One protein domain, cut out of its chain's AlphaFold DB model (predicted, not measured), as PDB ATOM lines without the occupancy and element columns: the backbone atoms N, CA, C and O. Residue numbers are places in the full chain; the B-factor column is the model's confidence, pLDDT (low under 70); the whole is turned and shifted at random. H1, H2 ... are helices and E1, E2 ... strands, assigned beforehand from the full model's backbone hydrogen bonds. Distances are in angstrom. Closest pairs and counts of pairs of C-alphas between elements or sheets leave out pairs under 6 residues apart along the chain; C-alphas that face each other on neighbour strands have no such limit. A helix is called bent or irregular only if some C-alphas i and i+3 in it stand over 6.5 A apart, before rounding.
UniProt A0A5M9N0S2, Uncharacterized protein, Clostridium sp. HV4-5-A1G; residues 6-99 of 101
ATOM      1  N   LEU A   6       5.793  49.919  43.413       93.50
ATOM      2  CA  LEU A   6       5.146  50.616  42.311       93.50
ATOM      3  C   LEU A   6       4.150  49.685  41.627       93.50
ATOM      4  O   LEU A   6       4.341  48.470  41.547       93.50
ATOM      5  N   LYS A   7       3.082  50.272  41.102       94.69
ATOM      6  CA  LYS A   7       2.103  49.606  40.249       94.69
ATOM      7  C   LYS A   7       2.291  50.110  38.831       94.69
ATOM      8  O   LYS A   7       2.188  51.310  38.596       94.69
ATOM      9  N   ILE A   8       2.531  49.200  37.899       95.50
ATOM     10  CA  ILE A   8       2.502  49.471  36.461       95.50
ATOM     11  C   ILE A   8       1.152  48.980  35.956       95.50
ATOM     12  O   ILE A   8       0.841  47.801  36.106       95.50
ATOM     13  N   ILE A   9       0.350  49.871  35.388       96.50
ATOM     14  CA  ILE A   9      -0.980  49.551  34.867       96.50
ATOM     15  C   ILE A   9      -0.948  49.765  33.361       96.50
ATOM     16  O   ILE A   9      -0.730  50.890  32.909       96.50
ATOM     17  N   PHE A  10      -1.179  48.710  32.590       96.06
ATOM     18  CA  PHE A  10      -1.318  48.824  31.143       96.06
ATOM     19  C   PHE A  10      -2.699  49.382  30.797       96.06
ATOM     20  O   PHE A  10      -3.714  48.817  31.187       96.06
ATOM     21  N   ILE A  11      -2.747  50.504  30.080       96.38
ATOM     22  CA  ILE A  11      -4.000  51.153  29.652       96.38
ATOM     23  C   ILE A  11      -4.425  50.732  28.240       96.38
ATOM     24  O   ILE A  11      -5.531  51.041  27.805       96.38
ATOM     25  N   THR A  12      -3.555  50.021  27.530       95.94
ATOM     26  CA  THR A  12      -3.832  49.363  26.250       95.94
ATOM     27  C   THR A  12      -3.299  47.938  26.301       95.94
ATOM     28  O   THR A  12      -2.414  47.636  27.108       95.94
ATOM     29  N   ASP A  13      -3.771  47.085  25.397       94.69
ATOM     30  CA  ASP A  13      -3.193  45.756  25.212       94.69
ATOM     31  C   ASP A  13      -1.680  45.859  24.999       94.69
ATOM     32  O   ASP A  13      -1.170  46.807  24.390       94.69
ATOM     33  N   THR A  14      -0.945  44.904  25.559       93.81
ATOM     34  CA  THR A  14       0.514  44.957  25.610       93.81
ATOM     35  C   THR A  14       1.109  43.598  25.306       93.81
ATOM     36  O   THR A  14       0.757  42.598  25.922       93.81
ATOM     37  N   TYR A  15       2.072  43.562  24.396       92.06
ATOM     38  CA  TYR A  15       2.955  42.423  24.187       92.06
ATOM     39  C   TYR A  15       4.398  42.911  24.203       92.06
ATOM     40  O   TYR A  15       4.671  44.094  23.997       92.06
ATOM     41  N   PHE A  16       5.326  41.999  24.472       89.12
ATOM     42  CA  PHE A  16       6.746  42.316  24.476       89.12
ATOM     43  C   PHE A  16       7.398  41.692  23.254       89.12
ATOM     44  O   PHE A  16       7.158  40.530  22.933       89.12
ATOM     45  N   VAL A  17       8.220  42.475  22.563       82.12
ATOM     46  CA  VAL A  17       8.910  42.021  21.346       82.12
ATOM     47  C   VAL A  17      10.154  41.201  21.708       82.12
ATOM     48  O   VAL A  17      10.612  40.373  20.926       82.12
ATOM     49  N   ASN A  18      10.684  41.402  22.920       75.88
ATOM     50  CA  ASN A  18      11.878  40.736  23.427       75.88
ATOM     51  C   ASN A  18      11.540  39.824  24.621       75.88
ATOM     52  O   ASN A  18      11.569  40.258  25.775       75.88
ATOM     53  N   GLU A  19      11.199  38.564  24.335       71.31
ATOM     54  CA  GLU A  19      10.824  37.566  25.353       71.31
ATOM     55  C   GLU A  19      11.991  37.203  26.297       71.31
ATOM     56  O   GLU A  19      11.771  37.030  27.494       71.31
ATOM     57  N   ASP A  20      13.242  37.196  25.824       72.25
ATOM     58  CA  ASP A  20      14.405  36.915  26.687       72.25
ATOM     59  C   ASP A  20      14.625  38.031  27.724       72.25
ATOM     60  O   ASP A  20      14.918  37.793  28.901       72.25
ATOM     61  N   TYR A  21      14.447  39.285  27.300       69.81
ATOM     62  CA  TYR A  21      14.584  40.442  28.182       69.81
ATOM     63  C   TYR A  21      13.389  40.583  29.135       69.81
ATOM     64  O   TYR A  21      13.545  41.067  30.261       69.81
ATOM     65  N   LYS A  22      12.205  40.116  28.720       78.00
ATOM     66  CA  LYS A  22      10.998  40.066  29.554       78.00
ATOM     67  C   LYS A  22      11.233  39.199  30.781       78.00
ATOM     68  O   LYS A  22      11.033  39.675  31.894       78.00
ATOM     69  N   ASP A  23      11.748  37.986  30.620       80.44
ATOM     70  CA  ASP A  23      12.038  37.116  31.764       80.44
ATOM     71  C   ASP A  23      13.004  37.764  32.766       80.44
ATOM     72  O   ASP A  23      12.838  37.609  33.979       80.44
ATOM     73  N   CYS A  24      13.976  38.539  32.277       77.12
ATOM     74  CA  CYS A  24      14.912  39.278  33.121       77.12
ATOM     75  C   CYS A  24      14.208  40.370  33.939       77.12
ATOM     76  O   CYS A  24      14.388  40.433  35.156       77.12
ATOM     77  N   PHE A  25      13.377  41.199  33.301       83.81
ATOM     78  CA  PHE A  25      12.616  42.250  33.984       83.81
ATOM     79  C   PHE A  25      11.658  41.672  35.028       83.81
ATOM     80  O   PHE A  25      11.622  42.119  36.178       83.81
ATOM     81  N   PHE A  26      10.920  40.630  34.641       86.00
ATOM     82  CA  PHE A  26       9.932  39.996  35.504       86.00
ATOM     83  C   PHE A  26      10.593  39.351  36.721       86.00
ATOM     84  O   PHE A  26      10.184  39.633  37.846       86.00
ATOM     85  N   LYS A  27      11.667  38.574  36.532       86.31
ATOM     86  CA  LYS A  27      12.412  37.962  37.648       86.31
ATOM     87  C   LYS A  27      13.074  38.997  38.557       86.31
ATOM     88  O   LYS A  27      13.134  38.782  39.764       86.31
ATOM     89  N   LYS A  28      13.575  40.106  37.998       85.94
ATOM     90  CA  LYS A  28      14.262  41.158  38.765       85.94
ATOM     91  C   LYS A  28      13.305  41.940  39.672       85.94
ATOM     92  O   LYS A  28      13.716  42.359  40.755       85.94
ATOM     93  N   ARG A  29      12.065  42.197  39.230       89.25
ATOM     94  CA  ARG A  29      11.221  43.250  39.833       89.25
ATOM     95  C   ARG A  29       9.800  42.841  40.186       89.25
ATOM     96  O   ARG A  29       9.253  43.402  41.136       89.25
ATOM     97  N   VAL A  30       9.175  41.954  39.414       92.00
ATOM     98  CA  VAL A  30       7.738  41.679  39.538       92.00
ATOM     99  C   VAL A  30       7.485  40.810  40.766       92.00
ATOM    100  O   VAL A  30       8.028  39.720  40.903       92.00
ATOM    101  N   ILE A  31       6.637  41.307  41.665       93.19
ATOM    102  CA  ILE A  31       6.212  40.608  42.886       93.19
ATOM    103  C   ILE A  31       4.896  39.879  42.645       93.19
ATOM    104  O   ILE A  31       4.660  38.798  43.173       93.19
ATOM    105  N   GLY A  32       4.021  40.505  41.864       92.19
ATOM    106  CA  GLY A  32       2.689  40.002  41.598       92.19
ATOM    107  C   GLY A  32       2.080  40.660  40.372       92.19
ATOM    108  O   GLY A  32       2.534  41.706  39.905       92.19
ATOM    109  N   MET A  33       1.035  40.022  39.865       93.88
ATOM    110  CA  MET A  33       0.273  40.466  38.710       93.88
ATOM    111  C   MET A  33      -1.215  40.308  39.015       93.88
ATOM    112  O   MET A  33      -1.622  39.292  39.574       93.88
ATOM    113  N   SER A  34      -2.010  41.294  38.610       95.06
ATOM    114  CA  SER A  34      -3.462  41.188  38.498       95.06
ATOM    115  C   SER A  34      -3.820  41.267  37.021       95.06
ATOM    116  O   SER A  34      -3.608  42.298  36.385       95.06
ATOM    117  N   ASN A  35      -4.314  40.162  36.481       92.44
ATOM    118  CA  ASN A  35      -4.723  39.992  35.092       92.44
ATOM    119  C   ASN A  35      -5.797  38.893  35.060       92.44
ATOM    120  O   ASN A  35      -5.680  37.957  35.857       92.44
ATOM    121  N   ASP A  36      -6.788  38.964  34.168       86.25
ATOM    122  CA  ASP A  36      -7.725  37.848  33.972       86.25
ATOM    123  C   ASP A  36      -6.992  36.669  33.320       86.25
ATOM    124  O   ASP A  36      -6.828  35.592  33.901       86.25
ATOM    125  N   LYS A  37      -6.449  36.896  32.119       86.06
ATOM    126  CA  LYS A  37      -5.709  35.877  31.367       86.06
ATOM    127  C   LYS A  37      -4.732  36.490  30.363       86.06
ATOM    128  O   LYS A  37      -4.923  37.610  29.895       86.06
ATOM    129  N   PRO A  38      -3.677  35.761  29.969       86.88
ATOM    130  CA  PRO A  38      -2.894  36.138  28.802       86.88
ATOM    131  C   PRO A  38      -3.767  36.136  27.543       86.88
ATOM    132  O   PRO A  38      -4.590  35.235  27.353       86.88
ATOM    133  N   ILE A  39      -3.530  37.099  26.661       91.69
ATOM    134  CA  ILE A  39      -4.204  37.204  25.364       91.69
ATOM    135  C   ILE A  39      -3.228  36.911  24.226       91.69
ATOM    136  O   ILE A  39      -2.012  37.013  24.392       91.69
ATOM    137  N   TYR A  40      -3.761  36.541  23.064       92.19
ATOM    138  CA  TYR A  40      -2.985  36.477  21.831       92.19
ATOM    139  C   TYR A  40      -3.331  37.680  20.958       92.19
ATOM    140  O   TYR A  40      -4.483  37.847  20.564       92.19
ATOM    141  N   ILE A  41      -2.327  38.501  20.666       91.25
ATOM    142  CA  ILE A  41      -2.453  39.729  19.886       91.25
ATOM    143  C   ILE A  41      -1.854  39.472  18.510       91.25
ATOM    144  O   ILE A  41      -0.703  39.064  18.390       91.25
ATOM    145  N   GLY A  42      -2.632  39.721  17.467       90.25
ATOM    146  CA  GLY A  42      -2.168  39.651  16.090       90.25
ATOM    147  C   GLY A  42      -3.014  40.550  15.210       90.25
ATOM    148  O   GLY A  42      -3.402  41.645  15.606       90.25
ATOM    149  N   GLY A  43      -3.313  40.088  14.003       91.19
ATOM    150  CA  GLY A  43      -4.151  40.823  13.067       91.19
ATOM    151  C   GLY A  43      -3.958  40.329  11.645       91.19
ATOM    152  O   GLY A  43      -3.335  39.294  11.410       91.19
ATOM    153  N   PHE A  44      -4.471  41.090  10.689       94.44
ATOM    154  CA  PHE A  44      -4.308  40.809   9.270       94.44
ATOM    155  C   PHE A  44      -3.711  42.034   8.582       94.44
ATOM    156  O   PHE A  44      -4.203  43.150   8.751       94.44
ATOM    157  N   ASP A  45      -2.624  41.835   7.848       94.50
ATOM    158  CA  ASP A  45      -2.043  42.869   7.009       94.50
ATOM    159  C   ASP A  45      -2.832  42.928   5.699       94.50
ATOM    160  O   ASP A  45      -2.747  42.026   4.866       94.50
ATOM    161  N   ILE A  46      -3.631  43.985   5.540       96.38
ATOM    162  CA  ILE A  46      -4.473  44.187   4.355       96.38
ATOM    163  C   ILE A  46      -3.612  44.451   3.114       96.38
ATOM    164  O   ILE A  46      -3.977  44.031   2.018       96.38
ATOM    165  N   LYS A  47      -2.466  45.127   3.273       96.12
ATOM    166  CA  LYS A  47      -1.586  45.488   2.158       96.12
ATOM    167  C   LYS A  47      -0.874  44.254   1.609       96.12
ATOM    168  O   LYS A  47      -0.844  44.055   0.399       96.12
ATOM    169  N   GLU A  48      -0.340  43.426   2.502       96.75
ATOM    170  CA  GLU A  48       0.388  42.200   2.145       96.75
ATOM    171  C   GLU A  48      -0.533  40.969   2.025       96.75
ATOM    172  O   GLU A  48      -0.063  39.864   1.760       96.75
ATOM    173  N   ASN A  49      -1.842  41.150   2.242       96.50
ATOM    174  CA  ASN A  49      -2.888  40.123   2.224       96.50
ATOM    175  C   ASN A  49      -2.516  38.845   3.001       96.50
ATOM    176  O   ASN A  49      -2.679  37.723   2.513       96.50
ATOM    177  N   ARG A  50      -1.980  39.011   4.215       97.19
ATOM    178  CA  ARG A  50      -1.519  37.892   5.051       97.19
ATOM    179  C   ARG A  50      -1.762  38.131   6.544       97.19
ATOM    180  O   ARG A  50      -1.756  39.278   6.989       97.19
ATOM    181  N   PRO A  51      -1.908  37.067   7.353       95.75
ATOM    182  CA  PRO A  51      -1.942  37.196   8.807       95.75
ATOM    183  C   PRO A  51      -0.652  37.830   9.351       95.75
ATOM    184  O   PRO A  51       0.449  37.507   8.896       95.75
ATOM    185  N   LYS A  52      -0.786  38.712  10.347       91.56
ATOM    186  CA  LYS A  52       0.342  39.221  11.136       91.56
ATOM    187  C   LYS A  52       0.831  38.147  12.113       91.56
ATOM    188  O   LYS A  52       0.111  37.206  12.444       91.56
ATOM    189  N   VAL A  53       2.065  38.313  12.587       89.94
ATOM    190  CA  VAL A  53       2.628  37.476  13.654       89.94
ATOM    191  C   VAL A  53       1.755  37.590  14.906       89.94
ATOM    192  O   VAL A  53       1.318  38.681  15.265       89.94
ATOM    193  N   MET A  54       1.498  36.450  15.544       90.69
ATOM    194  CA  MET A  54       0.761  36.370  16.802       90.69
ATOM    195  C   MET A  54       1.733  36.476  17.976       90.69
ATOM    196  O   MET A  54       2.688  35.705  18.063       90.69
ATOM    197  N   PHE A  55       1.455  37.385  18.901       90.31
ATOM    198  CA  PHE A  55       2.215  37.597  20.126       90.31
ATOM    199  C   PHE A  55       1.383  37.204  21.339       90.31
ATOM    200  O   PHE A  55       0.174  37.429  21.377       90.31
ATOM    201  N   LYS A  56       2.031  36.640  22.359       90.56
ATOM    202  CA  LYS A  56       1.399  36.461  23.666       90.56
ATOM    203  C   LYS A  56       1.543  37.760  24.452       90.56
ATOM    204  O   LYS A  56       2.649  38.265  24.622       90.56
ATOM    205  N   GLY A  57       0.430  38.279  24.938       91.94
ATOM    206  CA  GLY A  57       0.370  39.563  25.611       91.94
ATOM    207  C   GLY A  57      -0.554  39.568  26.819       91.94
ATOM    208  O   GLY A  57      -0.965  38.528  27.343       91.94
ATOM    209  N   TYR A  58      -0.859  40.784  27.236       93.81
ATOM    210  CA  TYR A  58      -1.635  41.154  28.403       93.81
ATOM    211  C   TYR A  58      -2.711  42.135  27.955       93.81
ATOM    212  O   TYR A  58      -2.434  43.028  27.151       93.81
ATOM    213  N   GLU A  59      -3.927  41.953  28.451       94.75
ATOM    214  CA  GLU A  59      -5.038  42.852  28.148       94.75
ATOM    215  C   GLU A  59      -4.870  44.206  28.847       94.75
ATOM    216  O   GLU A  59      -4.230  44.316  29.906       94.75
ATOM    217  N   ALA A  60      -5.474  45.239  28.262       95.25
ATOM    218  CA  ALA A  60      -5.667  46.518  28.928       95.25
ATOM    219  C   ALA A  60      -6.319  46.318  30.309       95.25
ATOM    220  O   ALA A  60      -7.276  45.566  30.468       95.25
ATOM    221  N   GLY A  61      -5.796  47.008  31.319       95.31
ATOM    222  CA  GLY A  61      -6.175  46.840  32.721       95.31
ATOM    223  C   GLY A  61      -5.253  45.907  33.507       95.31
ATOM    224  O   GLY A  61      -5.334  45.898  34.735       95.31
ATOM    225  N   THR A  62      -4.335  45.185  32.852       96.44
ATOM    226  CA  THR A  62      -3.326  44.379  33.556       96.44
ATOM    227  C   THR A  62      -2.471  45.252  34.477       96.44
ATOM    228  O   THR A  62      -1.923  46.275  34.054       96.44
ATOM    229  N   ILE A  63      -2.306  44.812  35.728       96.25
ATOM    230  CA  ILE A  63      -1.503  45.494  36.748       96.25
ATOM    231  C   ILE A  63      -0.326  44.615  37.160       96.25
ATOM    232  O   ILE A  63      -0.516  43.484  37.606       96.25
ATOM    233  N   PHE A  64       0.881  45.169  37.108       95.06
ATOM    234  CA  PHE A  64       2.081  44.586  37.698       95.06
ATOM    235  C   PHE A  64       2.473  45.333  38.966       95.06
ATOM    236  O   PHE A  64       2.675  46.547  38.944       95.06
ATOM    237  N   LEU A  65       2.614  44.598  40.067       94.62
ATOM    238  CA  LEU A  65       3.234  45.099  41.288       94.62
ATOM    239  C   LEU A  65       4.739  44.841  41.204       94.62
ATOM    240  O   LEU A  65       5.161  43.683  41.130       94.62
ATOM    241  N   VAL A  66       5.541  45.901  41.227       93.56
ATOM    242  CA  VAL A  66       6.996  45.824  41.059       93.56
ATOM    243  C   VAL A  66       7.746  46.461  42.223       93.56
ATOM    244  O   VAL A  66       7.284  47.430  42.829       93.56
ATOM    245  N   ARG A  67       8.931  45.924  42.524       91.31
ATOM    246  CA  ARG A  67       9.900  46.575  43.414       91.31
ATOM    247  C   ARG A  67      10.717  47.593  42.635       91.31
ATOM    248  O   ARG A  67      11.280  47.259  41.590       91.31
ATOM    249  N   LYS A  68      10.836  48.797  43.194       87.88
ATOM    250  CA  LYS A  68      11.768  49.814  42.705       87.88
ATOM    251  C   LYS A  68      13.233  49.390  42.901       87.88
ATOM    252  O   LYS A  68      14.037  49.546  41.989       87.88
ATOM    253  N   ASN A  69      13.540  48.731  44.026       83.69
ATOM    254  CA  ASN A  69      14.914  48.454  44.476       83.69
ATOM    255  C   ASN A  69      15.719  49.773  44.538       83.69
ATOM    256  O   ASN A  69      15.176  50.766  45.013       83.69
ATOM    257  N   ASP A  70      16.962  49.785  44.046       85.38
ATOM    258  CA  ASP A  70      17.828  50.975  43.979       85.38
ATOM    259  C   ASP A  70      17.665  51.776  42.669       85.38
ATOM    260  O   ASP A  70      18.359  52.769  42.455       85.38
ATOM    261  N   ASP A  71      16.775  51.344  41.770       87.31
ATOM    262  CA  ASP A  71      16.602  51.969  40.457       87.31
ATOM    263  C   ASP A  71      15.684  53.202  40.533       87.31
ATOM    264  O   ASP A  71      14.726  53.256  41.314       87.31
ATOM    265  N   SER A  72      15.938  54.209  39.693       90.12
ATOM    266  CA  SER A  72      15.031  55.353  39.576       90.12
ATOM    267  C   SER A  72      13.740  54.969  38.841       90.12
ATOM    268  O   SER A  72      13.661  53.957  38.138       90.12
ATOM    269  N   LEU A  73      12.701  55.798  38.973       89.88
ATOM    270  CA  LEU A  73      11.467  55.613  38.205       89.88
ATOM    271  C   LEU A  73      11.742  55.669  36.690       89.88
ATOM    272  O   LEU A  73      11.135  54.933  35.910       89.88
ATOM    273  N   GLU A  74      12.666  56.530  36.279       92.19
ATOM    274  CA  GLU A  74      13.101  56.721  34.898       92.19
ATOM    275  C   GLU A  74      13.813  55.476  34.353       92.19
ATOM    276  O   GLU A  74      13.538  55.085  33.217       92.19
ATOM    277  N   ASP A  75      14.623  54.792  35.167       91.56
ATOM    278  CA  ASP A  75      15.274  53.530  34.783       91.56
ATOM    279  C   ASP A  75      14.242  52.426  34.526       91.56
ATOM    280  O   ASP A  75      14.312  51.705  33.528       91.56
ATOM    281  N   ILE A  76      13.226  52.327  35.389       91.19
ATOM    282  CA  ILE A  76      12.143  51.343  35.243       91.19
ATOM    283  C   ILE A  76      11.338  51.617  33.969       91.19
ATOM    284  O   ILE A  76      11.046  50.687  33.213       91.19
ATOM    285  N   LYS A  77      11.006  52.887  33.697       91.88
ATOM    286  CA  LYS A  77      10.335  53.292  32.449       91.88
ATOM    287  C   LYS A  77      11.189  52.956  31.225       91.88
ATOM    288  O   LYS A  77      10.652  52.471  30.232       91.88
ATOM    289  N   ALA A  78      12.499  53.195  31.284       91.44
ATOM    290  CA  ALA A  78      13.413  52.902  30.185       91.44
ATOM    291  C   ALA A  78      13.487  51.395  29.887       91.44
ATOM    292  O   ALA A  78      13.372  50.996  28.725       91.44
ATOM    293  N   GLU A  79      13.606  50.551  30.918       90.62
ATOM    294  CA  GLU A  79      13.559  49.091  30.767       90.62
ATOM    295  C   GLU A  79      12.221  48.625  30.173       90.62
ATOM    296  O   GLU A  79      12.206  47.822  29.237       90.62
ATOM    297  N   LEU A  80      11.101  49.163  30.667       90.75
ATOM    298  CA  LEU A  80       9.768  48.805  30.190       90.75
ATOM    299  C   LEU A  80       9.547  49.219  28.728       90.75
ATOM    300  O   LEU A  80       9.080  48.416  27.921       90.75
ATOM    301  N   ASN A  81       9.950  50.432  28.353       89.94
ATOM    302  CA  ASN A  81       9.869  50.906  26.970       89.94
ATOM    303  C   ASN A  81      10.734  50.058  26.031       89.94
ATOM    304  O   ASN A  81      10.330  49.783  24.905       89.94
ATOM    305  N   LYS A  82      11.893  49.576  26.497       89.12
ATOM    306  CA  LYS A  82      12.742  48.660  25.726       89.12
ATOM    307  C   LYS A  82      12.082  47.294  25.497       89.12
ATOM    308  O   LYS A  82      12.295  46.696  24.446       89.12
ATOM    309  N   LEU A  83      11.290  46.798  26.452       88.94
ATOM    310  CA  LEU A  83      10.527  45.550  26.303       88.94
ATOM    311  C   LEU A  83       9.382  45.674  25.300       88.94
ATOM    312  O   LEU A  83       9.149  44.765  24.499       88.94
ATOM    313  N   ILE A  84       8.659  46.790  25.378       90.12
ATOM    314  CA  ILE A  84       7.516  47.088  24.513       90.12
ATOM    315  C   ILE A  84       7.994  47.395  23.085       90.12
ATOM    316  O   ILE A  84       7.358  46.983  22.111       90.12
ATOM    317  N   GLY A  85       9.131  48.080  22.954       87.38
ATOM    318  CA  GLY A  85       9.715  48.466  21.675       87.38
ATOM    319  C   GLY A  85       8.795  49.380  20.863       87.38
ATOM    320  O   GLY A  85       8.007  50.152  21.409       87.38
ATOM    321  N   ASP A  86       8.863  49.250  19.541       84.88
ATOM    322  CA  ASP A  86       8.132  50.115  18.607       84.88
ATOM    323  C   ASP A  86       6.613  49.858  18.577       84.88
ATOM    324  O   ASP A  86       5.871  50.605  17.939       84.88
ATOM    325  N   SER A  87       6.114  48.853  19.308       77.25
ATOM    326  CA  SER A  87       4.671  48.576  19.393       77.25
ATOM    327  C   SER A  87       3.869  49.734  20.010       77.25
ATOM    328  O   SER A  87       2.676  49.871  19.727       77.25
ATOM    329  N   VAL A  88       4.526  50.636  20.755       69.81
ATOM    330  CA  VAL A  88       3.919  51.891  21.240       69.81
ATOM    331  C   VAL A  88       3.385  52.746  20.093       69.81
ATOM    332  O   VAL A  88       2.321  53.360  20.224       69.81
ATOM    333  N   TYR A  89       4.082  52.767  18.955       73.38
ATOM    334  CA  TYR A  89       3.680  53.554  17.788       73.38
ATOM    335  C   TYR A  89       2.455  52.970  17.074       73.38
ATOM    336  O   TYR A  89       1.754  53.695  16.372       73.38
ATOM    337  N   GLU A  90       2.147  51.694  17.313       82.38
ATOM    338  CA  GLU A  90       0.927  51.029  16.845       82.38
ATOM    339  C   GLU A  90      -0.228  51.121  17.862       82.38
ATOM    340  O   GLU A  90      -1.325  50.630  17.605       82.38
ATOM    341  N   GLY A  91      -0.010  51.788  19.001       87.56
ATOM    342  CA  GLY A  91      -1.021  51.997  20.037       87.56
ATOM    343  C   GLY A  91      -1.056  50.931  21.133       87.56
ATOM    344  O   GLY A  91      -1.920  51.024  22.004       87.56
ATOM    345  N   PHE A  92      -0.128  49.972  21.131       92.19
ATOM    346  CA  PHE A  92       0.023  48.972  22.191       92.19
ATOM    347  C   PHE A  92       0.943  49.470  23.312       92.19
ATOM    348  O   PHE A  92       1.635  50.476  23.174       92.19
ATOM    349  N   GLY A  93       0.972  48.775  24.450       92.50
ATOM    350  CA  GLY A  93       2.010  49.000  25.459       92.50
ATOM    351  C   GLY A  93       1.941  50.326  26.216       92.50
ATOM    352  O   GLY A  93       2.888  50.666  26.917       92.50
ATOM    353  N   LYS A  94       0.860  51.102  26.116       94.75
ATOM    354  CA  LYS A  94       0.707  52.309  26.933       94.75
ATOM    355  C   LYS A  94       0.450  51.915  28.383       94.75
ATOM    356  O   LYS A  94      -0.364  51.034  28.661       94.75
ATOM    357  N   TYR A  95       1.099  52.606  29.312       95.62
ATOM    358  CA  TYR A  95       0.970  52.341  30.741       95.62
ATOM    359  C   TYR A  95       0.963  53.622  31.572       95.62
ATOM    360  O   TYR A  95       1.413  54.681  31.136       95.62
ATOM    361  N   ILE A  96       0.483  53.490  32.804       95.75
ATOM    362  CA  ILE A  96       0.655  54.464  33.882       95.75
ATOM    363  C   ILE A  96       1.407  53.799  35.036       95.75
ATOM    364  O   ILE A  96       1.291  52.590  35.245       95.75
ATOM    365  N   ILE A  97       2.182  54.585  35.783       94.69
ATOM    366  CA  ILE A  97       2.847  54.126  37.007       94.69
ATOM    367  C   ILE A  97       2.226  54.854  38.196       94.69
ATOM    368  O   ILE A  97       2.046  56.069  38.150       94.69
ATOM    369  N   MET A  98       1.894  54.106  39.247       91.38
ATOM    370  CA  MET A  98       1.340  54.624  40.499       91.38
ATOM    371  C   MET A  98       2.111  54.085  41.707       91.38
ATOM    372  O   MET A  98       2.503  52.918  41.710       91.38
ATOM    373  N   GLY A  99       2.239  54.889  42.763       81.25
ATOM    374  CA  GLY A  99       2.909  54.514  44.016       81.25
ATOM    375  C   GLY A  99       4.262  55.205  44.213       81.25
ATOM    376  O   GLY A  99       4.785  55.805  43.275       81.25
TER     377      GLY A  99
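What this domain is: This is residues 6 to 99 of the 101 residues of an uncharacterized protein of Clostridium sp. HV4-5-A1G (UniProt A0A5M9N0S2). A small antiparallel sheet of four strands has two helices over one face, H1 and H2, and its other face bare; beyond one end of this body the hairpin of E3 and E4 runs on into a long arm, residues 42 to 54, which sticks out and makes the length. The printed part has 94 residues with two named helices and six named strands, in the order E1, H1, E2, E3, E4, E5, H2, E6. The four-stranded sheet has the order E2, E5, E1, E6, and the class is mixed, helices and strands. The whole is compact, with a radius of gyration of the C-alphas of 13.9 A, yet elongated in outline, with spans of 48 by 25 by 21 A.

How they stand to each other: Start at E1, residues 6 to 10, an inner strand. On one side of it look for E5, residues 63 to 67, with N 8 and O 64 2.9 A apart; on the other side is E6, residues 95 to 98, with N 9 and O 96 also 2.9 A apart. E2, residues 30 to 34, is the edge strand beside E5, where N 34 and O 63 are 2.8 A apart. These neighbours are antiparallel, and their N and O pairs are within hydrogen-bond range. H1, residues 19 to 29, is on the sheet at a height of 9.2 A and stands up from it at 60 degrees. H2, residues 73 to 90, is on the same face, 8.9 A high and over E1; it runs along the strands, at 4 degrees to E1 on the local plane. The helices only just touch, with 3 pairs of C-alphas within 8 A, the closest being those of Lys 22 and Leu 83, 6.4 A apart; their lines make a shallow tilt of 30 degrees, opposite ways. E1, H1, E2 and E5, H2, E6 are split strand-helix-strand units, two strands that run the same way in one sheet without being neighbours, with a helix between them along the chain; E5 is between E1 and E2 in the sheet, E1 is between E5 and E6, and each crossover is right-handed. E3, residues 38 to 41, and E4, residues 55 to 58, form a separate antiparallel hairpin, with N 41 and O 55 2.8 A apart; residues 14 to 15 also pair with residues 57 to 58 of E4. Of the O i to N i+4 pairs, 6 of 7 are within range in H1 and 9 of 14 in H2.

Where its parts are: Find C-alpha 6 at (5.146, 50.616, 42.311), where E1 begins; it is 13.0 A long. H1 measures 15.6 A, E2 11.3 A, E3 9.6 A, E4 9.8 A and E5 13.3 A. H2 runs 24.3 A from C-alpha 73 at (11.467, 55.613, 38.205); it is irregular, with C-alphas 83 and 86 9.3 A apart and a kink of 78 degrees near residue 84. E6 is 10.0 A long and ends at C-alpha 98, (1.340, 54.624, 40.499).

The domain as a whole: The C-alphas farthest apart are those of Asn 49 and Asp 70, at 47.9 A. The printed part has no cut, and its long link is E3 to E4. Mean pLDDT of the printed part is 89.7, with residues 21 and 88 under 70.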